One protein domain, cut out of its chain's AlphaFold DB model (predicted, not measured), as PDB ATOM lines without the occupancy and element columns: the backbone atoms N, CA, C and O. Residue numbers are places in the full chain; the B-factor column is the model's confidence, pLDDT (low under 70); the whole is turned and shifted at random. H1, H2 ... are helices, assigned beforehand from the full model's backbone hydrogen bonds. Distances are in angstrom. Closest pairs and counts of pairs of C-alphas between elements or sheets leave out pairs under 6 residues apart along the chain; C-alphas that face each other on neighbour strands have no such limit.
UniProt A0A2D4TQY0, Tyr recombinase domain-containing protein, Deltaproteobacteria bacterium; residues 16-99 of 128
ATOM      1  N   HIS A  16      -4.887   5.188   0.643       90.56
ATOM      2  CA  HIS A  16      -5.013   3.735   0.829       90.56
ATOM      3  C   HIS A  16      -5.226   3.326   2.294       90.56
ATOM      4  O   HIS A  16      -5.960   2.383   2.573       90.56
ATOM      5  N   VAL A  17      -4.587   4.026   3.236       89.94
ATOM      6  CA  VAL A  17      -4.742   3.749   4.672       89.94
ATOM      7  C   VAL A  17      -6.118   4.203   5.139       89.94
ATOM      8  O   VAL A  17      -6.759   3.497   5.907       89.94
ATOM      9  N   TYR A  18      -6.580   5.356   4.654       89.38
ATOM     10  CA  TYR A  18      -7.925   5.847   4.936       89.38
ATOM     11  C   TYR A  18      -8.995   4.853   4.463       89.38
ATOM     12  O   TYR A  18      -9.834   4.436   5.259       89.38
ATOM     13  N   GLU A  19      -8.900   4.396   3.213       92.44
ATOM     14  CA  GLU A  19      -9.802   3.385   2.651       92.44
ATOM     15  C   GLU A  19      -9.756   2.070   3.432       92.44
ATOM     16  O   GLU A  19     -10.792   1.480   3.732       92.44
ATOM     17  N   TYR A  20      -8.560   1.618   3.814       91.94
ATOM     18  CA  TYR A  20      -8.404   0.414   4.622       91.94
ATOM     19  C   TYR A  20      -9.085   0.546   5.989       91.94
ATOM     20  O   TYR A  20      -9.835  -0.343   6.390       91.94
ATOM     21  N   LEU A  21      -8.861   1.657   6.697       88.44
ATOM     22  CA  LEU A  21      -9.462   1.893   8.011       88.44
ATOM     23  C   LEU A  21     -10.984   2.016   7.928       88.44
ATOM     24  O   LEU A  21     -11.672   1.504   8.804       88.44
ATOM     25  N   ARG A  22     -11.505   2.627   6.860       88.75
ATOM     26  CA  ARG A  22     -12.947   2.774   6.629       88.75
ATOM     27  C   ARG A  22     -13.659   1.438   6.385       88.75
ATOM     28  O   ARG A  22     -14.856   1.336   6.626       88.75
ATOM     29  N   ARG A  23     -12.939   0.414   5.917       89.88
ATOM     30  CA  ARG A  23     -13.474  -0.948   5.732       89.88
ATOM     31  C   ARG A  23     -13.510  -1.766   7.023       89.88
ATOM     32  O   ARG A  23     -14.127  -2.828   7.035       89.88
ATOM     33  N   LEU A  24     -12.825  -1.332   8.080       86.75
ATOM     34  CA  LEU A  24     -12.846  -2.044   9.355       86.75
ATOM     35  C   LEU A  24     -14.193  -1.823  10.061       86.75
ATOM     36  O   LEU A  24     -14.748  -0.730   9.983       86.75
ATOM     37  N   PRO A  25     -14.721  -2.837  10.769       84.00
ATOM     38  CA  PRO A  25     -15.967  -2.691  11.508       84.00
ATOM     39  C   PRO A  25     -15.810  -1.642  12.614       84.00
ATOM     40  O   PRO A  25     -14.909  -1.737  13.454       84.00
ATOM     41  N   GLU A  26     -16.700  -0.652  12.626       78.50
ATOM     42  CA  GLU A  26     -16.727   0.368  13.671       78.50
ATOM     43  C   GLU A  26     -17.356  -0.183  14.966       78.50
ATOM     44  O   GLU A  26     -18.329  -0.944  14.914       78.50
ATOM     45  N   PRO A  27     -16.837   0.180  16.153       77.06
ATOM     46  CA  PRO A  27     -17.445  -0.214  17.419       77.06
ATOM     47  C   PRO A  27     -18.864   0.355  17.568       77.06
ATOM     48  O   PRO A  27     -19.063   1.571  17.537       77.06
ATOM     49  N   ILE A  28     -19.842  -0.524  17.797       70.56
ATOM     50  CA  ILE A  28     -21.239  -0.162  18.070       70.56
ATOM     51  C   ILE A  28     -21.276   0.571  19.422       70.56
ATOM     52  O   ILE A  28     -21.169  -0.057  20.472       70.56
ATOM     53  N   GLY A  29     -21.346   1.904  19.399       74.12
ATOM     54  CA  GLY A  29     -21.293   2.761  20.598       74.12
ATOM     55  C   GLY A  29     -20.073   3.685  20.687       74.12
ATOM     56  O   GLY A  29     -19.919   4.401  21.675       74.12
ATOM     57  N   GLY A  30     -19.223   3.704  19.657       72.62
ATOM     58  CA  GLY A  30     -18.007   4.513  19.643       72.62
ATOM     59  C   GLY A  30     -16.875   3.892  20.467       72.62
ATOM     60  O   GLY A  30     -17.045   2.921  21.202       72.62
ATOM     61  N   GLY A  31     -15.659   4.412  20.303       81.31
ATOM     62  CA  GLY A  31     -14.485   3.864  20.980       81.31
ATOM     63  C   GLY A  31     -13.182   4.129  20.240       81.31
ATOM     64  O   GLY A  31     -13.068   5.054  19.439       81.31
ATOM     65  N   TYR A  32     -12.168   3.319  20.537       80.69
ATOM     66  CA  TYR A  32     -10.889   3.373  19.836       80.69
ATOM     67  C   TYR A  32     -10.988   2.661  18.485       80.69
ATOM     68  O   TYR A  32     -11.552   1.573  18.407       80.69
ATOM     69  N   VAL A  33     -10.341   3.225  17.461       81.44
ATOM     70  CA  VAL A  33     -10.186   2.591  16.134       81.44
ATOM     71  C   VAL A  33      -9.542   1.203  16.251       81.44
ATOM     72  O   VAL A  33      -9.897   0.279  15.530       81.44
ATOM     73  N   PHE A  34      -8.619   1.028  17.204       83.44
ATOM     74  CA  PHE A  34      -8.002  -0.260  17.510       83.44
ATOM     75  C   PHE A  34      -8.384  -0.717  18.919       83.44
ATOM     76  O   PHE A  34      -8.205   0.022  19.888       83.44
ATOM     77  N   LYS A  35      -8.847  -1.969  19.046       80.31
ATOM     78  CA  LYS A  35      -9.231  -2.573  20.336       80.31
ATOM     79  C   LYS A  35      -8.056  -2.659  21.318       80.31
ATOM     80  O   LYS A  35      -8.233  -2.452  22.516       80.31
ATOM     81  N   SER A  36      -6.853  -2.958  20.819       82.19
ATOM     82  CA  SER A  36      -5.639  -2.972  21.641       82.19
ATOM     83  C   SER A  36      -5.081  -1.564  21.813       82.19
ATOM     84  O   SER A  36      -4.859  -0.849  20.839       82.19
ATOM     85  N   ARG A  37      -4.777  -1.196  23.061       77.31
ATOM     86  CA  ARG A  37      -4.127   0.080  23.397       77.31
ATOM     87  C   ARG A  37      -2.605  -0.009  23.457       77.31
ATOM     88  O   ARG A  37      -1.945   1.025  23.512       77.31
ATOM     89  N   CYS A  38      -2.053  -1.220  23.484       79.12
ATOM     90  CA  CYS A  38      -0.617  -1.450  23.549       79.12
ATOM     91  C   CYS A  38      -0.065  -1.888  22.192       79.12
ATOM     92  O   CYS A  38      -0.707  -2.610  21.423       79.12
ATOM     93  N   PHE A  39       1.158  -1.438  21.912       83.88
ATOM     94  CA  PHE A  39       1.921  -1.860  20.749       83.88
ATOM     95  C   PHE A  39       2.236  -3.360  20.845       83.88
ATOM     96  O   PHE A  39       2.889  -3.811  21.788       83.88
ATOM     97  N   ASN A  40       1.783  -4.137  19.859       88.69
ATOM     98  CA  ASN A  40       2.040  -5.572  19.808       88.69
ATOM     99  C   ASN A  40       3.413  -5.852  19.178       88.69
ATOM    100  O   ASN A  40       3.533  -6.103  17.978       88.69
ATOM    101  N   ARG A  41       4.457  -5.838  20.017       89.06
ATOM    102  CA  ARG A  41       5.842  -6.097  19.593       89.06
ATOM    103  C   ARG A  41       6.020  -7.462  18.922       89.06
ATOM    104  O   ARG A  41       6.814  -7.575  17.996       89.06
ATOM    105  N   ARG A  42       5.274  -8.490  19.352       90.94
ATOM    106  CA  ARG A  42       5.352  -9.838  18.760       90.94
ATOM    107  C   ARG A  42       4.866  -9.834  17.312       90.94
ATOM    108  O   ARG A  42       5.561 -10.340  16.439       90.94
ATOM    109  N   ALA A  43       3.710  -9.218  17.057       92.12
ATOM    110  CA  ALA A  43       3.173  -9.086  15.703       92.12
ATOM    111  C   ALA A  43       4.107  -8.265  14.798       92.12
ATOM    112  O   ALA A  43       4.340  -8.651  13.657       92.12
ATOM    113  N   PHE A  44       4.693  -7.183  15.323       92.31
ATOM    114  CA  PHE A  44       5.673  -6.380  14.588       92.31
ATOM    115  C   PHE A  44       6.935  -7.174  14.223       92.31
ATOM    116  O   PHE A  44       7.354  -7.149  13.072       92.31
ATOM    117  N   ASN A  45       7.514  -7.921  15.169       92.44
ATOM    118  CA  ASN A  45       8.698  -8.740  14.899       92.44
ATOM    119  C   ASN A  45       8.414  -9.831  13.856       92.44
ATOM    120  O   ASN A  45       9.226 -10.027  12.960       92.44
ATOM    121  N   LYS A  46       7.242 -10.475  13.920       95.06
ATOM    122  CA  LYS A  46       6.819 -11.445  12.901       95.06
ATOM    123  C   LYS A  46       6.663 -10.794  11.523       95.06
ATOM    124  O   LYS A  46       7.082 -11.364  10.525       95.06
ATOM    125  N   ALA A  47       6.086  -9.593  11.455       94.50
ATOM    126  CA  ALA A  47       5.975  -8.853  10.199       94.50
ATOM    127  C   ALA A  47       7.354  -8.489   9.621       94.50
ATOM    128  O   ALA A  47       7.552  -8.611   8.417       94.50
ATOM    129  N   LYS A  48       8.316  -8.101  10.472       94.62
ATOM    130  CA  LYS A  48       9.705  -7.871  10.047       94.62
ATOM    131  C   LYS A  48      10.361  -9.123   9.478       94.62
ATOM    132  O   LYS A  48      11.041  -9.030   8.465       94.62
ATOM    133  N   GLU A  49      10.174 -10.258  10.147       94.31
ATOM    134  CA  GLU A  49      10.725 -11.548   9.731       94.31
ATOM    135  C   GLU A  49      10.183 -11.954   8.356       94.31
ATOM    136  O   GLU A  49      10.961 -12.249   7.457       94.31
ATOM    137  N   ILE A  50       8.864 -11.848   8.155       96.19
ATOM    138  CA  ILE A  50       8.214 -12.112   6.861       96.19
ATOM    139  C   ILE A  50       8.718 -11.155   5.773       96.19
ATOM    140  O   ILE A  50       8.905 -11.563   4.632       96.19
ATOM    141  N   ALA A  51       8.942  -9.885   6.116       94.00
ATOM    142  CA  ALA A  51       9.469  -8.890   5.187       94.00
ATOM    143  C   ALA A  51      10.986  -9.024   4.930       94.00
ATOM    144  O   ALA A  51      11.514  -8.295   4.093       94.00
ATOM    145  N   GLY A  52      11.695  -9.903   5.650       94.75
ATOM    146  CA  GLY A  52      13.145 -10.080   5.525       94.75
ATOM    147  C   GLY A  52      13.976  -8.883   6.004       94.75
ATOM    148  O   GLY A  52      15.103  -8.702   5.551       94.75
ATOM    149  N   ILE A  53      13.440  -8.041   6.898       93.00
ATOM    150  CA  ILE A  53      14.101  -6.799   7.333       93.00
ATOM    151  C   ILE A  53      14.875  -7.018   8.641       93.00
ATOM    152  O   ILE A  53      14.293  -7.275   9.703       93.00
ATOM    153  N   ILE A  54      16.193  -6.823   8.580       90.44
ATOM    154  CA  ILE A  54      17.127  -6.939   9.709       90.44
ATOM    155  C   ILE A  54      17.321  -5.561  10.368       90.44
ATOM    156  O   ILE A  54      17.192  -4.533   9.715       90.44
ATOM    157  N   ASP A  55      17.558  -5.540  11.684       88.81
ATOM    158  CA  ASP A  55      17.890  -4.337  12.479       88.81
ATOM    159  C   ASP A  55      16.915  -3.140  12.380       88.81
ATOM    160  O   ASP A  55      17.277  -1.981  12.531       88.81
ATOM    161  N   PHE A  56      15.631  -3.419  12.141       89.56
ATOM    162  CA  PHE A  56      14.605  -2.377  12.025       89.56
ATOM    163  C   PHE A  56      13.738  -2.239  13.284       89.56
ATOM    164  O   PHE A  56      13.117  -3.198  13.746       89.56
ATOM    165  N   ASN A  57      13.649  -1.050  13.855       89.56
ATOM    166  CA  ASN A  57      12.854  -0.754  15.039       89.56
ATOM    167  C   ASN A  57      11.537  -0.062  14.680       89.56
ATOM    168  O   ASN A  57      11.347   0.490  13.602       89.56
ATOM    169  N   PHE A  58      10.586  -0.055  15.616       86.38
ATOM    170  CA  PHE A  58       9.284   0.577  15.373       86.38
ATOM    171  C   PHE A  58       9.396   2.087  15.101       86.38
ATOM    172  O   PHE A  58       8.621   2.643  14.325       86.38
ATOM    173  N   HIS A  59      10.379   2.756  15.713       86.25
ATOM    174  CA  HIS A  59      10.650   4.172  15.464       86.25
ATOM    175  C   HIS A  59      11.105   4.447  14.027       86.25
ATOM    176  O   HIS A  59      10.824   5.529  13.505       86.25
ATOM    177  N   ASP A  60      11.694   3.460  13.355       86.56
ATOM    178  CA  ASP A  60      12.200   3.605  11.991       86.56
ATOM    179  C   ASP A  60      11.070   3.755  10.976       86.56
ATOM    180  O   ASP A  60      11.218   4.494  10.010       86.56
ATOM    181  N   LEU A  61       9.874   3.219  11.252       88.56
ATOM    182  CA  LEU A  61       8.682   3.487  10.435       88.56
ATOM    183  C   LEU A  61       8.387   4.985  10.323       88.56
ATOM    184  O   LEU A  61       8.046   5.490   9.253       88.56
ATOM    185  N   ARG A  62       8.528   5.715  11.434       84.94
ATOM    186  CA  ARG A  62       8.318   7.161  11.455       84.94
ATOM    187  C   ARG A  62       9.441   7.888  10.719       84.94
ATOM    188  O   ARG A  62       9.153   8.864  10.031       84.94
ATOM    189  N   HIS A  63      10.681   7.420  10.851       83.69
ATOM    190  CA  HIS A  63      11.817   7.953  10.098       83.69
ATOM    191  C   HIS A  63      11.607   7.788   8.586       83.69
ATOM    192  O   HIS A  63      11.664   8.776   7.854       83.69
ATOM    193  N   CYS A  64      11.254   6.583   8.133       86.19
ATOM    194  CA  CYS A  64      10.954   6.291   6.734       86.19
ATOM    195  C   CYS A  64       9.784   7.131   6.210       86.19
ATOM    196  O   CYS A  64       9.891   7.719   5.139       86.19
ATOM    197  N   ALA A  65       8.690   7.249   6.970       87.25
ATOM    198  CA  ALA A  65       7.535   8.046   6.556       87.25
ATOM    199  C   ALA A  65       7.898   9.524   6.331       87.25
ATOM    200  O   ALA A  65       7.492  10.116   5.334       87.25
ATOM    201  N   ILE A  66       8.690  10.113   7.228       85.56
ATOM    202  CA  ILE A  66       9.134  11.510   7.110       85.56
ATOM    203  C   ILE A  66      10.080  11.686   5.925       85.56
ATOM    204  O   ILE A  66       9.915  12.634   5.160       85.56
ATOM    205  N   ASN A  67      11.030  10.766   5.743       83.94
ATOM    206  CA  ASN A  67      11.942  10.812   4.606       83.94
ATOM    207  C   ASN A  67      11.193  10.688   3.270       83.94
ATOM    208  O   ASN A  67      11.467  11.443   2.346       83.94
ATOM    209  N   ASN A  68      10.197   9.804   3.183       86.00
ATOM    210  CA  ASN A  68       9.389   9.645   1.975       86.00
ATOM    211  C   ASN A  68       8.560  10.899   1.666       86.00
ATOM    212  O   ASN A  68       8.473  11.300   0.510       86.00
ATOM    213  N   LEU A  69       7.991  11.556   2.686       86.19
ATOM    214  CA  LEU A  69       7.282  12.829   2.500       86.19
ATOM    215  C   LEU A  69       8.216  13.937   1.997       86.19
ATOM    216  O   LEU A  69       7.811  14.722   1.140       86.19
ATOM    217  N   ARG A  70       9.458  13.971   2.495       83.38
ATOM    218  CA  ARG A  70      10.492  14.899   2.022       83.38
ATOM    219  C   ARG A  70      10.861  14.622   0.565       83.38
ATOM    220  O   ARG A  70      10.848  15.538  -0.243       83.38
ATOM    221  N   LEU A  71      11.123  13.360   0.216       81.62
ATOM    222  CA  LEU A  71      11.444  12.953  -1.160       81.62
ATOM    223  C   LEU A  71      10.297  13.229  -2.144       81.62
ATOM    224  O   LEU A  71      10.551  13.514  -3.308       81.62
ATOM    225  N   ALA A  72       9.046  13.202  -1.678       86.31
ATOM    226  CA  ALA A  72       7.881  13.601  -2.464       86.31
ATOM    227  C   ALA A  72       7.763  15.129  -2.678       86.31
ATOM    228  O   ALA A  72       6.810  15.578  -3.307       86.31
ATOM    229  N   GLY A  73       8.706  15.929  -2.163       82.12
ATOM    230  CA  GLY A  73       8.762  17.379  -2.363       82.12
ATOM    231  C   GLY A  73       7.800  18.181  -1.486       82.12
ATOM    232  O   GLY A  73       7.490  19.324  -1.816       82.12
ATOM    233  N   ASN A  74       7.296  17.603  -0.388       83.62
ATOM    234  CA  ASN A  74       6.424  18.333   0.533       83.62
ATOM    235  C   ASN A  74       7.214  19.374   1.334       83.62
ATOM    236  O   ASN A  74       8.374  19.161   1.686       83.62
ATOM    237  N   ASP A  75       6.542  20.471   1.685       83.38
ATOM    238  CA  ASP A  75       7.143  21.523   2.495       83.38
ATOM    239  C   ASP A  75       7.550  21.022   3.894       83.38
ATOM    240  O   ASP A  75       6.830  20.292   4.584       83.38
ATOM    241  N   HIS A  76       8.725  21.463   4.333       76.94
ATOM    242  CA  HIS A  76       9.354  21.043   5.578       76.94
ATOM    243  C   HIS A  76       8.529  21.405   6.821       76.94
ATOM    244  O   HIS A  76       8.442  20.603   7.761       76.94
ATOM    245  N   PHE A  77       7.895  22.578   6.840       78.81
ATOM    246  CA  PHE A  77       7.057  23.005   7.959       78.81
ATOM    247  C   PHE A  77       5.783  22.167   8.044       78.81
ATOM    248  O   PHE A  77       5.395  21.763   9.144       78.81
ATOM    249  N   VAL A  78       5.209  21.806   6.894       82.00
ATOM    250  CA  VAL A  78       4.037  20.920   6.813       82.00
ATOM    251  C   VAL A  78       4.371  19.524   7.351       82.00
ATOM    252  O   VAL A  78       3.654  18.993   8.206       82.00
ATOM    253  N   ILE A  79       5.505  18.937   6.947       82.50
ATOM    254  CA  ILE A  79       5.944  17.627   7.465       82.50
ATOM    255  C   ILE A  79       6.224  17.703   8.975       82.50
ATOM    256  O   ILE A  79       5.904  16.774   9.733       82.50
ATOM    257  N   LYS A  80       6.818  18.800   9.458       80.44
ATOM    258  CA  LYS A  80       7.082  19.007  10.889       80.44
ATOM    259  C   LYS A  80       5.785  19.080  11.697       80.44
ATOM    260  O   LYS A  80       5.701  18.441  12.753       80.44
ATOM    261  N   GLU A  81       4.787  19.812  11.213       81.31
ATOM    262  CA  GLU A  81       3.480  19.925  11.859       81.31
ATOM    263  C   GLU A  81       2.772  18.566  11.923       81.31
ATOM    264  O   GLU A  81       2.389  18.126  13.015       81.31
ATOM    265  N   GLN A  82       2.723  17.849  10.793       81.00
ATOM    266  CA  GLN A  82       2.107  16.525  10.687       81.00
ATOM    267  C   GLN A  82       2.816  15.481  11.559       81.00
ATOM    268  O   GLN A  82       2.180  14.705  12.275       81.00
ATOM    269  N   SER A  83       4.150  15.450  11.531       77.88
ATOM    270  CA  SER A  83       4.920  14.531  12.372       77.88
ATOM    271  C   SER A  83       4.786  14.905  13.851       77.88
ATOM    272  O   SER A  83       4.768  14.040  14.728       77.88
ATOM    273  N   GLY A  84       4.655  16.187  14.167       73.62
ATOM    274  CA  GLY A  84       4.446  16.674  15.516       73.62
ATOM    275  C   GLY A  84       5.720  16.804  16.354       73.62
ATOM    276  O   GLY A  84       5.635  16.779  17.593       73.62
ATOM    277  N   HIS A  85       6.874  16.956  15.699       70.00
ATOM    278  CA  HIS A  85       8.141  17.301  16.345       70.00
ATOM    279  C   HIS A  85       8.059  18.686  16.999       70.00
ATOM    280  O   HIS A  85       7.661  19.664  16.372       70.00
ATOM    281  N   LYS A  86       8.417  18.766  18.287       60.75
ATOM    282  CA  LYS A  86       8.371  20.020  19.060       60.75
ATOM    283  C   LYS A  86       9.588  20.909  18.787       60.75
ATOM    284  O   LYS A  86       9.457  22.125  18.789       60.75
ATOM    285  N   THR A  87      10.748  20.307  18.541       57.34
ATOM    286  CA  THR A  87      12.021  20.997  18.306       57.34
ATOM    287  C   THR A  87      12.523  20.731  16.888       57.34
ATOM    288  O   THR A  87      12.374  19.618  16.381       57.34
ATOM    289  N   ASN A  88      13.111  21.756  16.257       58.69
ATOM    290  CA  ASN A  88      13.717  21.652  14.921       58.69
ATOM    291  C   ASN A  88      14.928  20.717  14.904       58.69
ATOM    292  O   ASN A  88      15.103  19.998  13.931       58.69
ATOM    293  N   SER A  89      15.664  20.608  16.012       59.47
ATOM    294  CA  SER A  89      16.856  19.756  16.124       59.47
ATOM    295  C   SER A  89      16.623  18.281  15.775       59.47
ATOM    296  O   SER A  89      17.481  17.616  15.205       59.47
ATOM    297  N   ALA A  90      15.438  17.737  16.075       59.75
ATOM    298  CA  ALA A  90      15.102  16.360  15.710       59.75
ATOM    299  C   ALA A  90      14.771  16.202  14.217       59.75
ATOM    300  O   ALA A  90      14.859  15.085  13.705       59.75
ATOM    301  N   PHE A  91      14.357  17.293  13.570       62.16
ATOM    302  CA  PHE A  91      13.930  17.362  12.175       62.16
ATOM    303  C   PHE A  91      15.078  17.744  11.226       62.16
ATOM    304  O   PHE A  91      15.130  17.242  10.110       62.16
ATOM    305  N   GLU A  92      16.043  18.538  11.696       64.25
ATOM    306  CA  GLU A  92      17.275  18.898  10.976       64.25
ATOM    307  C   GLU A  92      18.072  17.668  10.519       64.25
ATOM    308  O   GLU A  92      18.653  17.687   9.442       64.25
ATOM    309  N   ARG A  93      18.007  16.549  11.258       62.34
ATOM    310  CA  ARG A  93      18.606  15.263  10.845       62.34
ATOM    311  C   ARG A  93      18.076  14.713   9.517       62.34
ATOM    312  O   ARG A  93      18.728  13.860   8.929       62.34
ATOM    313  N   TYR A  94      16.907  15.156   9.061       62.81
ATOM    314  CA  TYR A  94      16.338  14.750   7.770       62.81
ATOM    315  C   TYR A  94      16.588  15.781   6.667       62.81
ATOM    316  O   TYR A  94      16.207  15.541   5.526       62.81
ATOM    317  N   ASN A  95      17.190  16.926   6.998       62.66
ATOM    318  CA  ASN A  95      17.291  18.088   6.125       62.66
ATOM    319  C   ASN A  95      18.612  18.099   5.342       62.66
ATOM    320  O   ASN A  95      19.375  19.060   5.409       62.66
ATOM    321  N   LEU A  96      18.907  17.009   4.627       65.38
ATOM    322  CA  LEU A  96      19.991  17.029   3.649       65.38
ATOM    323  C   LEU A  96      19.452  17.663   2.364       65.38
ATOM    324  O   LEU A  96      18.807  16.992   1.557       65.38
ATOM    325  N   VAL A  97      19.667  18.972   2.235       65.06
ATOM    326  CA  VAL A  97      19.345  19.726   1.022       65.06
ATOM    327  C   VAL A  97      20.349  19.326  -0.055       65.06
ATOM    328  O   VAL A  97      21.558  19.461   0.126       65.06
ATOM    329  N   SER A  98      19.843  18.798  -1.162       68.00
ATOM    330  CA  SER A  98      20.650  18.436  -2.327       68.00
ATOM    331  C   SER A  98      21.008  19.669  -3.162       68.00
ATOM    332  O   SER A  98      20.278  20.661  -3.180       68.00
ATOM    333  N   GLU A  99      22.106  19.603  -3.916       69.75
ATOM    334  CA  GLU A  99      22.496  20.681  -4.839       69.75
ATOM    335  C   GLU A  99      21.398  21.000  -5.867       69.75
ATOM    336  O   GLU A  99      21.217  22.153  -6.258       69.75
TER     337      GLU A  99
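What this domain is: This is residues 16 to 99 of the 128 residues of the protein "Tyr recombinase domain-containing protein" of Deltaproteobacteria bacterium (UniProt A0A2D4TQY0). The model is a wide, open V of small helices: H1 and a long loop make one arm, H2 lies at the corner, and H3, H4 and H5 make the other arm. The best packed part is the helical hairpin of H3 and H4, with the short H5 near H4, while H1 packs on no other helix. The printed part has 84 residues, with five named helices in the order H1 to H5 and no named strand; its class is all helix, and 43 of the 84 residues are in named elements. The whole is loose, with a radius of gyration of the C-alphas of 16.5 A, and elongated, spanning 51 by 32 by 24 A.

How they stand to each other: H1, residues 16 to 22, is apart from H2, residues 41 to 50. H1 is also apart from H3, residues 58 to 71, from H4, residues 76 to 83, and from H5, residues 89 to 92. H2 and H3 are close but not clearly touching, with the closest C-alphas, those of Phe 44 and Phe 58, 7.9 A apart. Their lines stand at a steep tilt of 59 degrees, the same way. H3 touches H4 with residues 66 to 70 alone, and the closest C-alphas are those of Ile 66 and Ile 79, 6.9 A apart. The two form a helical hairpin, at a shallow tilt of 29 degrees, opposite ways. H4 and H5 are close but not clearly touching, with the closest C-alphas, those of Lys 80 and Phe 91, 7.2 A apart. H3 and H5 are apart, and H2 is apart from H4 and H5. In H1, H2 and H4 every O i to N i+4 pair is within hydrogen-bond range, and in H3 9 of 10 are; H5 is too short for such a pair, and its one O i to N i+3 pair is not within range.

Where its parts are: H1 begins at C-alpha 16, at (-5.013, 3.735, 0.829), and has 7 residues. H2 has 10 residues and is 14.3 A long from first to last C-alpha. H3, the longest with 14 residues, measures 20.8 A and begins at C-alpha 58, at (9.284, 0.577, 15.373). H4 has 8 residues and measures 10.4 A. H5 has 4 residues and ends at C-alpha 92, at (17.275, 18.898, 10.976).

The domain as a whole: The two C-alphas farthest apart are those of Gly 29 and Glu 99, at 53.7 A. The printed part has no cut. The link from H1 to H2, residues 23 to 40, is long; that from H2 to H3 is short, and those from H3 to H4 and from H4 to H5 are tight. The mean pLDDT of the printed part is 81.5, and residues 86 to 99 are under 70.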